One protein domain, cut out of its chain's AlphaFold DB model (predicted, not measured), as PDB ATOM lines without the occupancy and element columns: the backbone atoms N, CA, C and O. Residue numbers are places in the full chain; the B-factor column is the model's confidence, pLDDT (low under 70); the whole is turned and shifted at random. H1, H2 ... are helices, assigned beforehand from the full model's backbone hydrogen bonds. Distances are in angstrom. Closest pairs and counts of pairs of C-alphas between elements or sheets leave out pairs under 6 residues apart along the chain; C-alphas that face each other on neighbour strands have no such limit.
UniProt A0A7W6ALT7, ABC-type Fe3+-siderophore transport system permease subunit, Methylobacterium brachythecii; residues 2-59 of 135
ATOM      1  N   PRO A   2     175.722 141.014 155.840       51.53
ATOM      2  CA  PRO A   2     174.525 140.205 156.078       51.53
ATOM      3  C   PRO A   2     174.372 139.020 155.091       51.53
ATOM      4  O   PRO A   2     174.681 139.162 153.905       51.53
ATOM      5  N   PRO A   3     173.846 137.863 155.543       53.75
ATOM      6  CA  PRO A   3     173.713 136.620 154.761       53.75
ATOM      7  C   PRO A   3     172.663 136.661 153.630       53.75
ATOM      8  O   PRO A   3     172.576 135.727 152.832       53.75
ATOM      9  N   SER A   4     171.888 137.741 153.501       60.53
ATOM     10  CA  SER A   4     170.831 137.901 152.486       60.53
ATOM     11  C   SER A   4     171.346 138.147 151.059       60.53
ATOM     12  O   SER A   4     170.601 137.987 150.095       60.53
ATOM     13  N   VAL A   5     172.626 138.499 150.889       56.78
ATOM     14  CA  VAL A   5     173.209 138.842 149.575       56.78
ATOM     15  C   VAL A   5     173.665 137.597 148.797       56.78
ATOM     16  O   VAL A   5     173.644 137.573 147.563       56.78
ATOM     17  N   LEU A   6     174.030 136.523 149.507       53.66
ATOM     18  CA  LEU A   6     174.502 135.267 148.911       53.66
ATOM     19  C   LEU A   6     173.380 134.485 148.219       53.66
ATOM     20  O   LEU A   6     173.616 133.899 147.161       53.66
ATOM     21  N   SER A   7     172.155 134.525 148.752       55.09
ATOM     22  CA  SER A   7     170.992 133.926 148.089       55.09
ATOM     23  C   SER A   7     170.677 134.682 146.798       55.09
ATOM     24  O   SER A   7     170.698 134.087 145.724       55.09
ATOM     25  N   ALA A   8     170.531 136.008 146.846       51.47
ATOM     26  CA  ALA A   8     170.226 136.827 145.672       51.47
ATOM     27  C   ALA A   8     171.230 136.633 144.517       51.47
ATOM     28  O   ALA A   8     170.843 136.602 143.346       51.47
ATOM     29  N   ARG A   9     172.521 136.445 144.824       53.22
ATOM     30  CA  ARG A   9     173.563 136.201 143.813       53.22
ATOM     31  C   ARG A   9     173.485 134.801 143.197       53.22
ATOM     32  O   ARG A   9     173.703 134.657 141.997       53.22
ATOM     33  N   ARG A  10     173.126 133.788 143.991       52.09
ATOM     34  CA  ARG A  10     172.987 132.391 143.547       52.09
ATOM     35  C   ARG A  10     171.719 132.171 142.710       52.09
ATOM     36  O   ARG A  10     171.750 131.419 141.738       52.09
ATOM     37  N   TRP A  11     170.644 132.900 143.018       48.94
ATOM     38  CA  TRP A  11     169.430 132.955 142.193       48.94
ATOM     39  C   TRP A  11     169.697 133.631 140.837       48.94
ATOM     40  O   TRP A  11     169.293 133.110 139.799       48.94
ATOM     41  N   ARG A  12     170.480 134.723 140.811       51.72
ATOM     42  CA  ARG A  12     170.840 135.437 139.567       51.72
ATOM     43  C   ARG A  12     171.600 134.578 138.549       51.72
ATOM     44  O   ARG A  12     171.456 134.820 137.354       51.72
ATOM     45  N   SER A  13     172.402 133.602 138.984       54.34
ATOM     46  CA  SER A  13     173.170 132.735 138.074       54.34
ATOM     47  C   SER A  13     172.396 131.508 137.587       54.34
ATOM     48  O   SER A  13     172.604 131.075 136.457       54.34
ATOM     49  N   ALA A  14     171.503 130.946 138.409       58.44
ATOM     50  CA  ALA A  14     170.720 129.770 138.026       58.44
ATOM     51  C   ALA A  14     169.657 130.121 136.974       58.44
ATOM     52  O   ALA A  14     169.569 129.457 135.943       58.44
ATOM     53  N   SER A  15     168.921 131.218 137.177       59.81
ATOM     54  CA  SER A  15     167.873 131.656 136.249       59.81
ATOM     55  C   SER A  15     168.429 132.074 134.888       59.81
ATOM     56  O   SER A  15     167.808 131.778 133.874       59.81
ATOM     57  N   ALA A  16     169.612 132.701 134.847       61.56
ATOM     58  CA  ALA A  16     170.267 133.082 133.594       61.56
ATOM     59  C   ALA A  16     170.584 131.857 132.724       61.56
ATOM     60  O   ALA A  16     170.278 131.843 131.539       61.56
ATOM     61  N   ARG A  17     171.101 130.785 133.339       63.78
ATOM     62  CA  ARG A  17     171.412 129.534 132.639       63.78
ATOM     63  C   ARG A  17     170.153 128.837 132.122       63.78
ATOM     64  O   ARG A  17     170.179 128.239 131.058       63.78
ATOM     65  N   TRP A  18     169.049 128.916 132.863       65.56
ATOM     66  CA  TRP A  18     167.768 128.345 132.438       65.56
ATOM     67  C   TRP A  18     167.161 129.136 131.276       65.56
ATOM     68  O   TRP A  18     166.712 128.538 130.307       65.56
ATOM     69  N   LEU A  19     167.198 130.468 131.348       61.53
ATOM     70  CA  LEU A  19     166.715 131.373 130.302       61.53
ATOM     71  C   LEU A  19     167.537 131.303 129.010       61.53
ATOM     72  O   LEU A  19     166.964 131.482 127.944       61.53
ATOM     73  N   ASP A  20     168.838 131.014 129.096       67.38
ATOM     74  CA  ASP A  20     169.683 130.806 127.916       67.38
ATOM     75  C   ASP A  20     169.504 129.406 127.305       67.38
ATOM     76  O   ASP A  20     169.612 129.272 126.095       67.38
ATOM     77  N   VAL A  21     169.210 128.365 128.101       64.88
ATOM     78  CA  VAL A  21     169.142 126.966 127.620       64.88
ATOM     79  C   VAL A  21     167.736 126.536 127.185       64.88
ATOM     80  O   VAL A  21     167.612 125.746 126.254       64.88
ATOM     81  N   LEU A  22     166.663 127.052 127.799       65.19
ATOM     82  CA  LEU A  22     165.287 126.730 127.381       65.19
ATOM     83  C   LEU A  22     164.998 127.032 125.893       65.19
ATOM     84  O   LEU A  22     164.332 126.216 125.255       65.19
ATOM     85  N   PRO A  23     165.477 128.151 125.313       67.38
ATOM     86  CA  PRO A  23     165.269 128.461 123.899       67.38
ATOM     87  C   PRO A  23     165.977 127.507 122.926       67.38
ATOM     88  O   PRO A  23     165.571 127.443 121.771       67.38
ATOM     89  N   LEU A  24     167.005 126.764 123.368       65.12
ATOM     90  CA  LEU A  24     167.732 125.786 122.537       65.12
ATOM     91  C   LEU A  24     166.930 124.495 122.295       65.12
ATOM     92  O   LEU A  24     167.334 123.663 121.485       65.12
ATOM     93  N   GLY A  25     165.790 124.331 122.968       65.19
ATOM     94  CA  GLY A  25     164.883 123.205 122.794       65.19
ATOM     95  C   GLY A  25     164.924 122.212 123.953       65.19
ATOM     96  O   GLY A  25     165.934 122.029 124.637       65.19
ATOM     97  N   ASP A  26     163.790 121.540 124.154       70.62
ATOM     98  CA  ASP A  26     163.572 120.667 125.308       70.62
ATOM     99  C   ASP A  26     164.554 119.478 125.352       70.62
ATOM    100  O   ASP A  26     164.962 119.050 126.432       70.62
ATOM    101  N   ALA A  27     164.986 118.997 124.181       67.75
ATOM    102  CA  ALA A  27     165.966 117.920 124.044       67.75
ATOM    103  C   ALA A  27     167.378 118.329 124.503       67.75
ATOM    104  O   ALA A  27     168.075 117.538 125.129       67.75
ATOM    105  N   VAL A  28     167.802 119.571 124.246       66.38
ATOM    106  CA  VAL A  28     169.121 120.073 124.672       66.38
ATOM    107  C   VAL A  28     169.117 120.357 126.175       66.38
ATOM    108  O   VAL A  28     170.062 120.023 126.889       66.38
ATOM    109  N   ALA A  29     168.017 120.914 126.684       67.62
ATOM    110  CA  ALA A  29     167.848 121.208 128.101       67.62
ATOM    111  C   ALA A  29     167.814 119.938 128.977       67.62
ATOM    112  O   ALA A  29     168.381 119.945 130.073       67.62
ATOM    113  N   SER A  30     167.195 118.848 128.504       68.31
ATOM    114  CA  SER A  30     167.128 117.586 129.252       68.31
ATOM    115  C   SER A  30     168.491 116.889 129.327       68.31
ATOM    116  O   SER A  30     168.859 116.391 130.390       68.31
ATOM    117  N   VAL A  31     169.283 116.947 128.249       71.06
ATOM    118  CA  VAL A  31     170.659 116.417 128.191       71.06
ATOM    119  C   VAL A  31     171.605 117.170 129.132       71.06
ATOM    120  O   VAL A  31     172.488 116.571 129.737       71.06
ATOM    121  N   LEU A  32     171.386 118.471 129.338       69.56
ATOM    122  CA  LEU A  32     172.122 119.300 130.304       69.56
ATOM    123  C   LEU A  32     171.710 119.066 131.773       69.56
ATOM    124  O   LEU A  32     172.212 119.752 132.667       69.56
ATOM    125  N   GLY A  33     170.805 118.117 132.040       69.94
ATOM    126  CA  GLY A  33     170.363 117.752 133.388       69.94
ATOM    127  C   GLY A  33     169.381 118.743 134.016       69.94
ATOM    128  O   GLY A  33     169.199 118.737 135.236       69.94
ATOM    129  N   LEU A  34     168.747 119.615 133.221       72.12
ATOM    130  CA  LEU A  34     167.728 120.525 133.738       72.12
ATOM    131  C   LEU A  34     166.412 119.772 133.976       72.12
ATOM    132  O   LEU A  34     165.893 119.128 133.062       72.12
ATOM    133  N   PRO A  35     165.799 119.890 135.167       75.94
ATOM    134  CA  PRO A  35     164.473 119.340 135.409       75.94
ATOM    135  C   PRO A  35     163.404 120.221 134.737       75.94
ATOM    136  O   PRO A  35     162.753 121.025 135.405       75.94
ATOM    137  N   LEU A  36     163.207 120.063 133.418       76.12
ATOM    138  CA  LEU A  36     162.324 120.896 132.580       76.12
ATOM    139  C   LEU A  36     160.952 121.158 133.204       76.12
ATOM    140  O   LEU A  36     160.502 122.301 133.225       76.12
ATOM    141  N   ALA A  37     160.294 120.116 133.718       77.88
ATOM    142  CA  ALA A  37     158.962 120.230 134.305       77.88
ATOM    143  C   ALA A  37     158.945 121.187 135.507       77.88
ATOM    144  O   ALA A  37     158.099 122.072 135.584       77.88
ATOM    145  N   ARG A  38     159.926 121.062 136.414       79.56
ATOM    146  CA  ARG A  38     160.046 121.937 137.589       79.56
ATOM    147  C   ARG A  38     160.408 123.356 137.171       79.56
ATOM    148  O   ARG A  38     159.787 124.301 137.643       79.56
ATOM    149  N   THR A  39     161.351 123.505 136.244       79.00
ATOM    150  CA  THR A  39     161.770 124.810 135.727       79.00
ATOM    151  C   THR A  39     160.604 125.558 135.079       79.00
ATOM    152  O   THR A  39     160.316 126.686 135.478       79.00
ATOM    153  N   LYS A  40     159.874 124.928 134.149       79.88
ATOM    154  CA  LYS A  40     158.701 125.529 133.494       79.88
ATOM    155  C   LYS A  40     157.630 125.897 134.517       79.88
ATOM    156  O   LYS A  40     157.146 127.020 134.483       79.88
ATOM    157  N   LEU A  41     157.326 125.010 135.466       85.00
ATOM    158  CA  LEU A  41     156.309 125.265 136.488       85.00
ATOM    159  C   LEU A  41     156.688 126.435 137.408       85.00
ATOM    160  O   LEU A  41     155.841 127.275 137.688       85.00
ATOM    161  N   THR A  42     157.957 126.546 137.820       83.88
ATOM    162  CA  THR A  42     158.438 127.695 138.612       83.88
ATOM    163  C   THR A  42     158.411 129.010 137.837       83.88
ATOM    164  O   THR A  42     158.046 130.041 138.392       83.88
ATOM    165  N   LEU A  43     158.767 128.996 136.550       82.44
ATOM    166  CA  LEU A  43     158.674 130.182 135.697       82.44
ATOM    167  C   LEU A  43     157.219 130.619 135.531       82.44
ATOM    168  O   LEU A  43     156.930 131.801 135.668       82.44
ATOM    169  N   LEU A  44     156.316 129.668 135.290       85.81
ATOM    170  CA  LEU A  44     154.903 129.929 135.039       85.81
ATOM    171  C   LEU A  44     154.189 130.460 136.285       85.81
ATOM    172  O   LEU A  44     153.396 131.386 136.177       85.81
ATOM    173  N   THR A  45     154.503 129.940 137.473       89.38
ATOM    174  CA  THR A  45     153.949 130.475 138.726       89.38
ATOM    175  C   THR A  45     154.467 131.877 139.024       89.38
ATOM    176  O   THR A  45     153.674 132.752 139.361       89.38
ATOM    177  N   VAL A  46     155.767 132.135 138.849       86.12
ATOM    178  CA  VAL A  46     156.347 133.471 139.068       86.12
ATOM    179  C   VAL A  46     155.767 134.498 138.095       86.12
ATOM    180  O   VAL A  46     155.367 135.582 138.524       86.12
ATOM    181  N   THR A  47     155.682 134.180 136.799       86.00
ATOM    182  CA  THR A  47     155.134 135.110 135.800       86.00
ATOM    183  C   THR A  47     153.631 135.297 135.952       86.00
ATOM    184  O   THR A  47     153.165 136.428 135.826       86.00
ATOM    185  N   ALA A  48     152.870 134.245 136.269       87.44
ATOM    186  CA  ALA A  48     151.433 134.349 136.505       87.44
ATOM    187  C   ALA A  48     151.122 135.228 137.722       87.44
ATOM    188  O   ALA A  48     150.271 136.109 137.630       87.44
ATOM    189  N   LEU A  49     151.849 135.052 138.832       90.38
ATOM    190  CA  LEU A  49     151.688 135.889 140.021       90.38
ATOM    191  C   LEU A  49     152.065 137.346 139.741       90.38
ATOM    192  O   LEU A  49     151.297 138.247 140.069       90.38
ATOM    193  N   ALA A  50     153.206 137.592 139.090       85.06
ATOM    194  CA  ALA A  50     153.633 138.947 138.747       85.06
ATOM    195  C   ALA A  50     152.639 139.646 137.801       85.06
ATOM    196  O   ALA A  50     152.289 140.807 138.013       85.06
ATOM    197  N   THR A  51     152.146 138.929 136.787       83.00
ATOM    198  CA  THR A  51     151.163 139.454 135.828       83.00
ATOM    199  C   THR A  51     149.817 139.706 136.500       83.00
ATOM    200  O   THR A  51     149.228 140.763 136.296       83.00
ATOM    201  N   GLY A  52     149.346 138.776 137.335       83.44
ATOM    202  CA  GLY A  52     148.082 138.903 138.059       83.44
ATOM    203  C   GLY A  52     148.083 140.073 139.041       83.44
ATOM    204  O   GLY A  52     147.141 140.860 139.048       83.44
ATOM    205  N   LEU A  53     149.165 140.247 139.809       86.31
ATOM    206  CA  LEU A  53     149.323 141.393 140.711       86.31
ATOM    207  C   LEU A  53     149.351 142.718 139.942       86.31
ATOM    208  O   LEU A  53     148.694 143.673 140.345       86.31
ATOM    209  N   SER A  54     150.060 142.769 138.813       82.12
ATOM    210  CA  SER A  54     150.103 143.959 137.956       82.12
ATOM    211  C   SER A  54     148.721 144.306 137.380       82.12
ATOM    212  O   SER A  54     148.282 145.454 137.458       82.12
ATOM    213  N   ALA A  55     147.992 143.302 136.878       79.44
ATOM    214  CA  ALA A  55     146.653 143.475 136.318       79.44
ATOM    215  C   ALA A  55     145.621 143.921 137.366       79.44
ATOM    216  O   ALA A  55     144.689 144.642 137.024       79.44
ATOM    217  N   LEU A  56     145.788 143.534 138.633       81.44
ATOM    218  CA  LEU A  56     144.910 143.972 139.719       81.44
ATOM    219  C   LEU A  56     145.091 145.462 140.054       81.44
ATOM    220  O   LEU A  56     144.128 146.125 140.425       81.44
ATOM    221  N   VAL A  57     146.317 145.985 139.925       76.88
ATOM    222  CA  VAL A  57     146.653 147.379 140.267       76.88
ATOM    223  C   VAL A  57     146.327 148.345 139.126       76.88
ATOM    224  O   VAL A  57     145.849 149.446 139.376       76.88
ATOM    225  N   ILE A  58     146.602 147.955 137.878       69.88
ATOM    226  CA  ILE A  58     146.552 148.856 136.708       69.88
ATOM    227  C   ILE A  58     145.386 148.501 135.761       69.88
ATOM    228  O   ILE A  58     145.028 149.283 134.882       69.88
ATOM    229  N   GLY A  59     144.755 147.340 135.945       70.06
ATOM    230  CA  GLY A  59     143.854 146.742 134.962       70.06
ATOM    231  C   GLY A  59     144.616 145.924 133.905       70.06
ATOM    232  O   GLY A  59     145.848 145.950 133.848       70.06
TER     233      GLY A  59
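This is residues 2 to 59 of the 135 residues of the protein "ABC-type Fe3+-siderophore transport system permease subunit" of Methylobacterium brachythecii (UniProt A0A7W6ALT7). Two long helices, H1 and H3, come together near one end of each as a loose L, with the short helix H2 at the corner. Residues 2 to 14 and 44 to 59 stick out as its free arms. The printed part has 58 residues, three named helices in the order H1, H2, H3 and no named strand: all helix, loose, radius of gyration of the C-alphas 14.4 A, spans 41 by 34 by 16 A.

Find C-alpha 4 at (170.831, 137.901, 152.486); from there H1 runs 32.5 A to residue 24. H2 is residues 26 to 31. H3 runs 32.4 A from residue 36 to C-alpha 58 at (146.552, 148.856, 136.708).

Look at Val 21 and Ala 29, closest C-alphas at 5.9 A: H1, with residues 21 to 22 alone, and H2 only just touch, with 3 pairs within 8 A, only at the corner. H3, with residue 36 alone, and H2 also only just touch, with 3 such pairs, only at the corner; C-alphas 30 and 36 are closest, 6.7 A. H1 and H3 are close but not clearly touching, C-alphas 18 and 39 being closest at 7.7 A, and only just about perpendicular at 71 degrees. Every O i to N i+4 pair is within hydrogen-bond range in H2 and H3, 13 of 17 in H1.

The farthest C-alphas, Val 31 and Ile 58, are 41.3 A apart. The printed part has no cut, and both links are tight. pLDDT is under 70 in 31 residues, among them 2 to 25.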